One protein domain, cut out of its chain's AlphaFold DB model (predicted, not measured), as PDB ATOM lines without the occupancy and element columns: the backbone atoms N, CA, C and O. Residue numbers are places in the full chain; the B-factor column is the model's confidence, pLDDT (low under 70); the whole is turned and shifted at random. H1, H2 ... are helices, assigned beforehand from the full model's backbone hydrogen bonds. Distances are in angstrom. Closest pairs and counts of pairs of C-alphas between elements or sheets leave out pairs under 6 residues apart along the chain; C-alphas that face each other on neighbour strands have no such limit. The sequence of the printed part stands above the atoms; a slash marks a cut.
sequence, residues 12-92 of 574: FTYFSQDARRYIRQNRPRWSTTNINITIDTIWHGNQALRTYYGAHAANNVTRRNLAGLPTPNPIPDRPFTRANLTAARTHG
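This is residues 12 to 92 of the 574 residues of the protein "Protein kinase domain-containing protein" of Dothidotthia symphoricarpi CBS 119687 (UniProt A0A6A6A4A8). H2 lies in the middle, with H4 side by side with it and H1 crossing it on the other side; H3 turns off beyond H2, and residues 58 to 64 stick out. The printed part has 81 residues with four named helices, H1 to H4 in order, and no named strand: all helix. It is compact, radius of gyration of the C-alphas 12.9 A, spanning 38 by 30 by 20 A.

H1, residues 12 to 26, begins at C-alpha (140.477, 137.612, 99.085) and measures 20.7 A. H2 is residues 32 to 45, 19.6 A; H3 is 47 to 58, 16.0 A; H4 is 82 to 91, 14.2 A, ending at C-alpha (152.859, 125.995, 91.665).

H1 touches H2 at a steep tilt of 49 degrees, opposite ways; their closest C-alphas, Ser 16 and Ile 39, are 6.4 A apart. H1, with residues 12 to 15 alone, touches H3; C-alphas Phe 15 and Tyr 53 are closest, 6.8 A. H2 and H3 are close but not clearly touching, about perpendicular at 89 degrees. H2 touches H4 at a shallow tilt of 16 degrees, the same way; C-alphas Thr 41 and Leu 85 are closest, 4.4 A. H4 is apart from H1 and H3. In all four helices every O i to N i+4 pair is within hydrogen-bond range.

The printed part has no cut. H3 to H4 is a long link of 23 residues. Residues 58 to 67 have pLDDT under 70.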
ATOM      1  N   PHE A  12     139.591 138.058  98.010       87.25
ATOM      2  CA  PHE A  12     140.477 137.612  99.085       87.25
ATOM      3  C   PHE A  12     139.995 138.065 100.465       87.25
ATOM      4  O   PHE A  12     140.024 137.286 101.413       87.25
ATOM      5  N   THR A  13     139.524 139.305 100.589       79.62
ATOM      6  CA  THR A  13     139.122 139.870 101.881       79.62
ATOM      7  C   THR A  13     137.890 139.166 102.441       79.62
ATOM      8  O   THR A  13     137.831 138.911 103.644       79.62
ATOM      9  N   TYR A  14     136.952 138.766 101.574       81.31
ATOM     10  CA  TYR A  14     135.825 137.913 101.960       81.31
ATOM     11  C   TYR A  14     136.295 136.563 102.498       81.31
ATOM     12  O   TYR A  14     135.955 136.197 103.622       81.31
ATOM     13  N   PHE A  15     137.124 135.852 101.728       90.69
ATOM     14  CA  PHE A  15     137.653 134.556 102.142       90.69
ATOM     15  C   PHE A  15     138.443 134.646 103.450       90.69
ATOM     16  O   PHE A  15     138.230 133.846 104.357       90.69
ATOM     17  N   SER A  16     139.340 135.626 103.563       88.62
ATOM     18  CA  SER A  16     140.197 135.816 104.734       88.62
ATOM     19  C   SER A  16     139.369 136.018 106.005       88.62
ATOM     20  O   SER A  16     139.662 135.419 107.037       88.62
ATOM     21  N   GLN A  17     138.285 136.789 105.929       82.06
ATOM     22  CA  GLN A  17     137.370 137.003 107.051       82.06
ATOM     23  C   GLN A  17     136.623 135.722 107.447       82.06
ATOM     24  O   GLN A  17     136.661 135.334 108.619       82.06
ATOM     25  N   ASP A  18     136.022 135.019 106.482       86.75
ATOM     26  CA  ASP A  18     135.297 133.766 106.737       86.75
ATOM     27  C   ASP A  18     136.228 132.670 107.288       86.75
ATOM     28  O   ASP A  18     135.894 131.977 108.254       86.75
ATOM     29  N   ALA A  19     137.442 132.564 106.739       91.75
ATOM     30  CA  ALA A  19     138.467 131.633 107.190       91.75
ATOM     31  C   ALA A  19     138.972 131.959 108.600       91.75
ATOM     32  O   ALA A  19     139.009 131.070 109.451       91.75
ATOM     33  N   ARG A  20     139.316 133.224 108.894       88.12
ATOM     34  CA  ARG A  20     139.758 133.648 110.238       88.12
ATOM     35  C   ARG A  20     138.694 133.363 111.282       88.12
ATOM     36  O   ARG A  20     139.017 132.858 112.357       88.12
ATOM     37  N   ARG A  21     137.434 133.661 110.962       81.31
ATOM     38  CA  ARG A  21     136.300 133.392 111.844       81.31
ATOM     39  C   ARG A  21     136.185 131.902 112.155       81.31
ATOM     40  O   ARG A  21     136.148 131.536 113.329       81.31
ATOM     41  N   TYR A  22     136.191 131.051 111.128       91.94
ATOM     42  CA  TYR A  22     136.113 129.602 111.310       91.94
ATOM     43  C   TYR A  22     137.302 129.053 112.107       91.94
ATOM     44  O   TYR A  22     137.101 128.301 113.059       91.94
ATOM     45  N   ILE A  23     138.531 129.441 111.754       92.94
ATOM     46  CA  ILE A  23     139.749 128.950 112.409       92.94
ATOM     47  C   ILE A  23     139.765 129.349 113.888       92.94
ATOM     48  O   ILE A  23     140.036 128.507 114.732       92.94
ATOM     49  N   ARG A  24     139.411 130.589 114.241       84.06
ATOM     50  CA  ARG A  24     139.378 131.019 115.652       84.06
ATOM     51  C   ARG A  24     138.366 130.234 116.484       84.06
ATOM     52  O   ARG A  24     138.662 129.875 117.617       84.06
ATOM     53  N   GLN A  25     137.200 129.938 115.912       86.25
ATOM     54  CA  GLN A  25     136.157 129.169 116.593       86.25
ATOM     55  C   GLN A  25     136.526 127.688 116.744       86.25
ATOM     56  O   GLN A  25     136.248 127.087 117.775       86.25
ATOM     57  N   ASN A  26     137.159 127.096 115.729       93.62
ATOM     58  CA  ASN A  26     137.329 125.643 115.646       93.62
ATOM     59  C   ASN A  26     138.767 125.170 115.911       93.62
ATOM     60  O   ASN A  26     139.004 123.975 116.079       93.62
ATOM     61  N   ARG A  27     139.747 126.077 115.915       92.81
ATOM     62  CA  ARG A  27     141.184 125.804 116.076       92.81
ATOM     63  C   ARG A  27     141.836 126.850 117.007       92.81
ATOM     64  O   ARG A  27     142.824 127.479 116.628       92.81
ATOM     65  N   PRO A  28     141.347 127.026 118.250       90.25
ATOM     66  CA  PRO A  28     141.777 128.111 119.146       90.25
ATOM     67  C   PRO A  28     143.266 128.067 119.532       90.25
ATOM     68  O   PRO A  28     143.812 129.056 120.005       90.25
ATOM     69  N   ARG A  29     143.942 126.927 119.326       93.69
ATOM     70  CA  ARG A  29     145.381 126.754 119.593       93.69
ATOM     71  C   ARG A  29     146.286 127.221 118.447       93.69
ATOM     72  O   ARG A  29     147.504 127.165 118.582       93.69
ATOM     73  N   TRP A  30     145.733 127.609 117.299       94.62
ATOM     74  CA  TRP A  30     146.549 128.100 116.191       94.62
ATOM     75  C   TRP A  30     147.037 129.517 116.479       94.62
ATOM     76  O   TRP A  30     146.244 130.413 116.750       94.62
ATOM     77  N   SER A  31     148.349 129.728 116.371       92.81
ATOM     78  CA  SER A  31     148.931 131.067 116.449       92.81
ATOM     79  C   SER A  31     148.485 131.931 115.268       92.81
ATOM     80  O   SER A  31     148.188 131.427 114.185       92.81
ATOM     81  N   THR A  32     148.514 133.251 115.430       85.19
ATOM     82  CA  THR A  32     148.198 134.208 114.357       85.19
ATOM     83  C   THR A  32     149.013 133.958 113.086       85.19
ATOM     84  O   THR A  32     148.474 133.991 111.979       85.19
ATOM     85  N   THR A  33     150.297 133.621 113.239       90.94
ATOM     86  CA  THR A  33     151.183 133.238 112.133       90.94
ATOM     87  C   THR A  33     150.656 132.011 111.389       90.94
ATOM     88  O   THR A  33     150.579 132.028 110.163       90.94
ATOM     89  N   ASN A  34     150.224 130.976 112.114       94.00
ATOM     90  CA  ASN A  34     149.659 129.760 111.530       94.00
ATOM     91  C   ASN A  34     148.352 130.036 110.773       94.00
ATOM     92  O   ASN A  34     148.141 129.483 109.693       94.00
ATOM     93  N   ILE A  35     147.495 130.908 111.311       93.12
ATOM     94  CA  ILE A  35     146.244 131.323 110.662       93.12
ATOM     95  C   ILE A  35     146.549 132.024 109.335       93.12
ATOM     96  O   ILE A  35     146.021 131.624 108.300       93.12
ATOM     97  N   ASN A  36     147.427 133.029 109.351       89.31
ATOM     98  CA  ASN A  36     147.755 133.811 108.160       89.31
ATOM     99  C   ASN A  36     148.441 132.963 107.083       89.31
ATOM    100  O   ASN A  36     148.008 132.985 105.934       89.31
ATOM    101  N   ILE A  37     149.438 132.149 107.455       93.19
ATOM    102  CA  ILE A  37     150.098 131.230 106.516       93.19
ATOM    103  C   ILE A  37     149.077 130.272 105.899       93.19
ATOM    104  O   ILE A  37     149.110 130.040 104.692       93.19
ATOM    105  N   THR A  38     148.154 129.731 106.697       96.69
ATOM    106  CA  THR A  38     147.140 128.794 106.200       96.69
ATOM    107  C   THR A  38     146.184 129.463 105.225       96.69
ATOM    108  O   THR A  38     145.952 128.924 104.146       96.69
ATOM    109  N   ILE A  39     145.673 130.646 105.561       96.56
ATOM    110  CA  ILE A  39     144.775 131.412 104.689       96.56
ATOM    111  C   ILE A  39     145.465 131.740 103.369       96.56
ATOM    112  O   ILE A  39     144.917 131.435 102.313       96.56
ATOM    113  N   ASP A  40     146.686 132.270 103.407       94.94
ATOM    114  CA  ASP A  40     147.418 132.608 102.187       94.94
ATOM    115  C   ASP A  40     147.724 131.356 101.354       94.94
ATOM    116  O   ASP A  40     147.570 131.372 100.132       94.94
ATOM    117  N   THR A  41     148.101 130.244 101.996       96.69
ATOM    118  CA  THR A  41     148.392 128.980 101.297       96.69
ATOM    119  C   THR A  41     147.158 128.483 100.560       96.69
ATOM    120  O   THR A  41     147.247 128.118  99.390       96.69
ATOM    121  N   ILE A  42     145.994 128.511 101.212       96.88
ATOM    122  CA  ILE A  42     144.733 128.108 100.587       96.88
ATOM    123  C   ILE A  42     144.362 129.074  99.465       96.88
ATOM    124  O   ILE A  42     144.008 128.629  98.374       96.88
ATOM    125  N   TRP A  43     144.471 130.383  99.699       96.81
ATOM    126  CA  TRP A  43     144.124 131.377  98.692       96.81
ATOM    127  C   TRP A  43     144.964 131.225  97.428       96.81
ATOM    128  O   TRP A  43     144.413 131.294  96.335       96.81
ATOM    129  N   HIS A  44     146.270 130.974  97.549       95.12
ATOM    130  CA  HIS A  44     147.162 130.790  96.403       95.12
ATOM    131  C   HIS A  44     147.092 129.380  95.793       95.12
ATOM    132  O   HIS A  44     147.168 129.247  94.572       95.12
ATOM    133  N   GLY A  45     146.864 128.342  96.598       95.00
ATOM    134  CA  GLY A  45     146.872 126.944  96.153       95.00
ATOM    135  C   GLY A  45     145.522 126.388  95.687       95.00
ATOM    136  O   GLY A  45     145.484 125.315  95.093       95.00
ATOM    137  N   ASN A  46     144.403 127.071  95.954       95.94
ATOM    138  CA  ASN A  46     143.063 126.578  95.629       95.94
ATOM    139  C   ASN A  46     142.362 127.478  94.597       95.94
ATOM    140  O   ASN A  46     141.709 128.467  94.935       95.94
ATOM    141  N   GLN A  47     142.483 127.119  93.315       94.31
ATOM    142  CA  GLN A  47     141.854 127.863  92.219       94.31
ATOM    143  C   GLN A  47     140.322 127.874  92.313       94.31
ATOM    144  O   GLN A  47     139.712 128.917  92.090       94.31
ATOM    145  N   ALA A  48     139.700 126.755  92.698       92.38
ATOM    146  CA  ALA A  48     138.246 126.660  92.829       92.38
ATOM    147  C   ALA A  48     137.703 127.624  93.896       92.38
ATOM    148  O   ALA A  48     136.679 128.268  93.683       92.38
ATOM    149  N   LEU A  49     138.425 127.793  95.008       93.88
ATOM    150  CA  LEU A  49     138.089 128.760  96.052       93.88
ATOM    151  C   LEU A  49     138.161 130.207  95.546       93.88
ATOM    152  O   LEU A  49     137.266 131.004  95.833       93.88
ATOM    153  N   ARG A  50     139.209 130.558  94.789       93.69
ATOM    154  CA  ARG A  50     139.324 131.900  94.196       93.69
ATOM    155  C   ARG A  50     138.196 132.168  93.211       93.69
ATOM    156  O   ARG A  50     137.630 133.253  93.246       93.69
ATOM    157  N   THR A  51     137.834 131.187  92.385       90.25
ATOM    158  CA  THR A  51     136.676 131.287  91.488       90.25
ATOM    159  C   THR A  51     135.380 131.442  92.280       90.25
ATOM    160  O   THR A  51     134.579 132.314  91.952       90.25
ATOM    161  N   TYR A  52     135.204 130.667  93.357       88.12
ATOM    162  CA  TYR A  52     134.051 130.771  94.247       88.12
ATOM    163  C   TYR A  52     133.915 132.195  94.791       88.12
ATOM    164  O   TYR A  52     132.908 132.835  94.516       88.12
ATOM    165  N   TYR A  53     134.925 132.743  95.472       85.75
ATOM    166  CA  TYR A  53     134.846 134.107  96.014       85.75
ATOM    167  C   TYR A  53     134.905 135.197  94.930       85.75
ATOM    168  O   TYR A  53     134.363 136.280  95.131       85.75
ATOM    169  N   GLY A  54     135.518 134.930  93.776       84.94
ATOM    170  CA  GLY A  54     135.616 135.849  92.640       84.94
ATOM    171  C   GLY A  54     134.281 136.070  91.933       84.94
ATOM    172  O   GLY A  54     133.876 137.215  91.750       84.94
ATOM    173  N   ALA A  55     133.550 134.997  91.617       81.19
ATOM    174  CA  ALA A  55     132.199 135.083  91.051       81.19
ATOM    175  C   ALA A  55     131.243 135.830  91.993       81.19
ATOM    176  O   ALA A  55     130.385 136.609  91.584       81.19
ATOM    177  N   HIS A  56     131.444 135.618  93.283       72.12
ATOM    178  CA  HIS A  56     130.699 136.223  94.367       72.12
ATOM    179  C   HIS A  56     131.039 137.706  94.607       72.12
ATOM    180  O   HIS A  56     130.140 138.488  94.904       72.12
ATOM    181  N   ALA A  57     132.299 138.110  94.419       70.12
ATOM    182  CA  ALA A  57     132.718 139.513  94.442       70.12
ATOM    183  C   ALA A  57     132.277 140.275  93.175       70.12
ATOM    184  O   ALA A  57     131.931 141.452  93.255       70.12
ATOM    185  N   ALA A  58     132.248 139.609  92.014       66.56
ATOM    186  CA  ALA A  58     131.819 140.197  90.741       66.56
ATOM    187  C   ALA A  58     130.293 140.409  90.660       66.56
ATOM    188  O   ALA A  58     129.833 141.408  90.110       66.56
ATOM    189  N   ASN A  59     129.494 139.524  91.267       60.62
ATOM    190  CA  ASN A  59     128.027 139.578  91.253       60.62
ATOM    191  C   ASN A  59     127.419 140.559  92.281       60.62
ATOM    192  O   ASN A  59     126.380 140.282  92.884       60.62
ATOM    193  N   ASN A  60     128.007 141.752  92.430       53.94
ATOM    194  CA  ASN A  60     127.574 142.838  93.332       53.94
ATOM    195  C   ASN A  60     126.086 143.272  93.196       53.94
ATOM    196  O   ASN A  60     125.592 144.072  93.996       53.94
ATOM    197  N   VAL A  61     125.350 142.755  92.207       44.66
ATOM    198  CA  VAL A  61     124.023 143.227  91.786       44.66
ATOM    199  C   VAL A  61     122.859 142.547  92.529       44.66
ATOM    200  O   VAL A  61     121.812 143.166  92.705       44.66
ATOM    201  N   THR A  62     123.012 141.336  93.079       43.84
ATOM    202  CA  THR A  62     121.894 140.614  93.736       43.84
ATOM    203  C   THR A  62     122.182 140.220  95.186       43.84
ATOM    204  O   THR A  62     121.952 139.090  95.583       43.84
ATOM    205  N   ARG A  63     122.655 141.189  95.987       49.28
ATOM    206  CA  ARG A  63     122.613 141.406  97.466       49.28
ATOM    207  C   ARG A  63     122.133 140.332  98.482       49.28
ATOM    208  O   ARG A  63     121.881 140.723  99.624       49.28
ATOM    209  N   ARG A  64     121.958 139.041  98.195       45.47
ATOM    210  CA  ARG A  64     121.192 138.158  99.091       45.47
ATOM    211  C   ARG A  64     121.897 136.981  99.723       45.47
ATOM    212  O   ARG A  64     121.420 136.659 100.794       45.47
ATOM    213  N   ASN A  65     122.984 136.405  99.219       50.69
ATOM    214  CA  ASN A  65     123.710 135.375  99.976       50.69
ATOM    215  C   ASN A  65     125.105 135.146  99.394       50.69
ATOM    216  O   ASN A  65     125.238 134.558  98.329       50.69
ATOM    217  N   LEU A  66     126.137 135.546 100.129       54.97
ATOM    218  CA  LEU A  66     127.424 134.871 100.035       54.97
ATOM    219  C   LEU A  66     127.321 133.667 100.967       54.97
ATOM    220  O   LEU A  66     127.190 133.840 102.182       54.97
ATOM    221  N   ALA A  67     127.276 132.458 100.410       57.72
ATOM    222  CA  ALA A  67     127.476 131.261 101.218       57.72
ATOM    223  C   ALA A  67     128.878 131.373 101.848       57.72
ATOM    224  O   ALA A  67     129.772 131.926 101.212       57.72
ATOM    225  N   GLY A  68     129.048 130.967 103.111       76.94
ATOM    226  CA  GLY A  68     130.315 131.118 103.839       76.94
ATOM    227  C   GLY A  68     131.456 130.303 103.214       76.94
ATOM    228  O   GLY A  68     131.566 130.169 101.997       76.94
ATOM    229  N   LEU A  69     132.306 129.689 104.039       86.88
ATOM    230  CA  LEU A  69     133.288 128.737 103.510       86.88
ATOM    231  C   LEU A  69     132.589 127.688 102.616       86.88
ATOM    232  O   LEU A  69     131.532 127.180 103.008       86.88
ATOM    233  N   PRO A  70     133.130 127.390 101.417       87.25
ATOM    234  CA  PRO A  70     132.517 126.420 100.520       87.25
ATOM    235  C   PRO A  70     132.464 125.039 101.180       87.25
ATOM    236  O   PRO A  70     133.171 124.771 102.150       87.25
ATOM    237  N   THR A  71     131.605 124.165 100.659       84.25
ATOM    238  CA  THR A  71     131.526 122.763 101.086       84.25
ATOM    239  C   THR A  71     132.174 121.886 100.007       84.25
ATOM    240  O   THR A  71     131.741 121.978  98.857       84.25
ATOM    241  N   PRO A  72     133.185 121.056 100.331       89.06
ATOM    242  CA  PRO A  72     133.773 120.843 101.658       89.06
ATOM    243  C   PRO A  72     134.597 122.042 102.155       89.06
ATOM    244  O   PRO A  72     135.163 122.793 101.360       89.06
ATOM    245  N   ASN A  73     134.665 122.205 103.483       91.69
ATOM    246  CA  ASN A  73     135.393 123.306 104.114       91.69
ATOM    247  C   ASN A  73     136.892 123.229 103.761       91.69
ATOM    248  O   ASN A  73     137.518 122.209 104.053       91.69
ATOM    249  N   PRO A  74     137.489 124.282 103.170       94.44
ATOM    250  CA  PRO A  74     138.873 124.242 102.713       94.44
ATOM    251  C   PRO A  74     139.905 124.368 103.847       94.44
ATOM    252  O   PRO A  74     141.102 124.273 103.579       94.44
ATOM    253  N   ILE A  75     139.483 124.635 105.088       96.19
ATOM    254  CA  ILE A  75     140.388 124.818 106.227       96.19
ATOM    255  C   ILE A  75     140.862 123.452 106.760       96.19
ATOM    256  O   ILE A  75     140.029 122.673 107.229       96.19
ATOM    257  N   PRO A  76     142.180 123.165 106.762       95.00
ATOM    258  CA  PRO A  76     142.716 121.892 107.241       95.00
ATOM    259  C   PRO A  76     142.685 121.766 108.774       95.00
ATOM    260  O   PRO A  76     142.573 122.747 109.512       95.00
ATOM    261  N   ASP A  77     142.860 120.541 109.276       94.25
ATOM    262  CA  ASP A  77     142.950 120.269 110.720       94.25
ATOM    263  C   ASP A  77     144.266 120.735 111.350       94.25
ATOM    264  O   ASP A  77     144.307 121.092 112.532       94.25
ATOM    265  N   ARG A  78     145.337 120.781 110.553       92.88
ATOM    266  CA  ARG A  78     146.656 121.290 110.940       92.88
ATOM    267  C   ARG A  78     147.014 122.500 110.080       92.88
ATOM    268  O   ARG A  78     146.693 122.491 108.893       92.88
ATOM    269  N   PRO A  79     147.675 123.522 110.645       96.00
ATOM    270  CA  PRO A  79     148.021 124.703 109.878       96.00
ATOM    271  C   PRO A  79     149.067 124.363 108.817       96.00
ATOM    272  O   PRO A  79     149.932 123.511 109.035       96.00
ATOM    273  N   PHE A  80     149.009 125.055 107.683       96.12
ATOM    274  CA  PHE A  80     150.063 124.964 106.681       96.12
ATOM    275  C   PHE A  80     151.351 125.625 107.182       96.12
ATOM    276  O   PHE A  80     151.335 126.552 107.994       96.12
ATOM    277  N   THR A  81     152.483 125.143 106.678       96.06
ATOM    278  CA  THR A  81     153.809 125.692 106.979       96.06
ATOM    279  C   THR A  81     154.213 126.757 105.961       96.06
ATOM    280  O   THR A  81     153.629 126.884 104.885       96.06
ATOM    281  N   ARG A  82     155.277 127.511 106.251       94.25
ATOM    282  CA  ARG A  82     155.818 128.500 105.304       94.25
ATOM    283  C   ARG A  82     156.290 127.865 103.989       94.25
ATOM    284  O   ARG A  82     156.122 128.471 102.939       94.25
ATOM    285  N   ALA A  83     156.808 126.636 104.037       93.12
ATOM    286  CA  ALA A  83     157.179 125.881 102.841       93.12
ATOM    287  C   ALA A  83     155.954 125.565 101.968       93.12
ATOM    288  O   ALA A  83     156.017 125.689 100.747       93.12
ATOM    289  N   ASN A  84     154.816 125.239 102.591       95.69
ATOM    290  CA  ASN A  84     153.556 125.030 101.879       95.69
ATOM    291  C   ASN A  84     153.065 126.306 101.190       95.69
ATOM    292  O   ASN A  84     152.644 126.237 100.039       95.69
ATOM    293  N   LEU A  85     153.162 127.459 101.857       95.94
ATOM    294  CA  LEU A  85     152.816 128.749 101.258       95.94
ATOM    295  C   LEU A  85     153.695 129.064 100.042       95.94
ATOM    296  O   LEU A  85     153.177 129.465  99.001       95.94
ATOM    297  N   THR A  86     155.011 128.867 100.159       92.56
ATOM    298  CA  THR A  86     155.940 129.054  99.037       92.56
ATOM    299  C   THR A  86     155.563 128.144  97.871       92.56
ATOM    300  O   THR A  86     155.387 128.632  96.760       92.56
ATOM    301  N   ALA A  87     155.341 126.851  98.122       91.25
ATOM    302  CA  ALA A  87     154.930 125.902  97.089       91.25
ATOM    303  C   ALA A  87     153.589 126.288  96.437       91.25
ATOM    304  O   ALA A  87     153.475 126.262  95.214       91.25
ATOM    305  N   ALA A  88     152.598 126.716  97.224       94.31
ATOM    306  CA  ALA A  88     151.299 127.146  96.710       94.31
ATOM    307  C   ALA A  88     151.393 128.406  95.838       94.31
ATOM    308  O   ALA A  88     150.679 128.515  94.845       94.31
ATOM    309  N   ARG A  89     152.285 129.349  96.169       94.81
ATOM    310  CA  ARG A  89     152.551 130.533  95.336       94.81
ATOM    311  C   ARG A  89     153.278 130.184  94.042       94.81
ATOM    312  O   ARG A  89     152.940 130.744  93.007       94.81
ATOM    313  N   THR A  90     154.243 129.269  94.103       93.38
ATOM    314  CA  THR A  90     155.047 128.873  92.938       93.38
ATOM    315  C   THR A  90     154.261 127.996  91.968       93.38
ATOM    316  O   THR A  90     154.342 128.190  90.760       93.38
ATOM    317  N   HIS A  91     153.496 127.032  92.481       93.06
ATOM    318  CA  HIS A  91     152.859 125.995  91.665       93.06
ATOM    319  C   HIS A  91     151.345 126.180  91.512       93.06
ATOM    320  O   HIS A  91     150.722 125.471  90.728       93.06
ATOM    321  N   GLY A  92     150.731 127.102  92.262       93.25
ATOM    322  CA  GLY A  92     149.286 127.347  92.210       93.25
ATOM    323  C   GLY A  92     148.428 126.186  92.724       93.25
ATOM    324  O   GLY A  92     147.226 126.167  92.461       93.25
TER     325      GLY A  92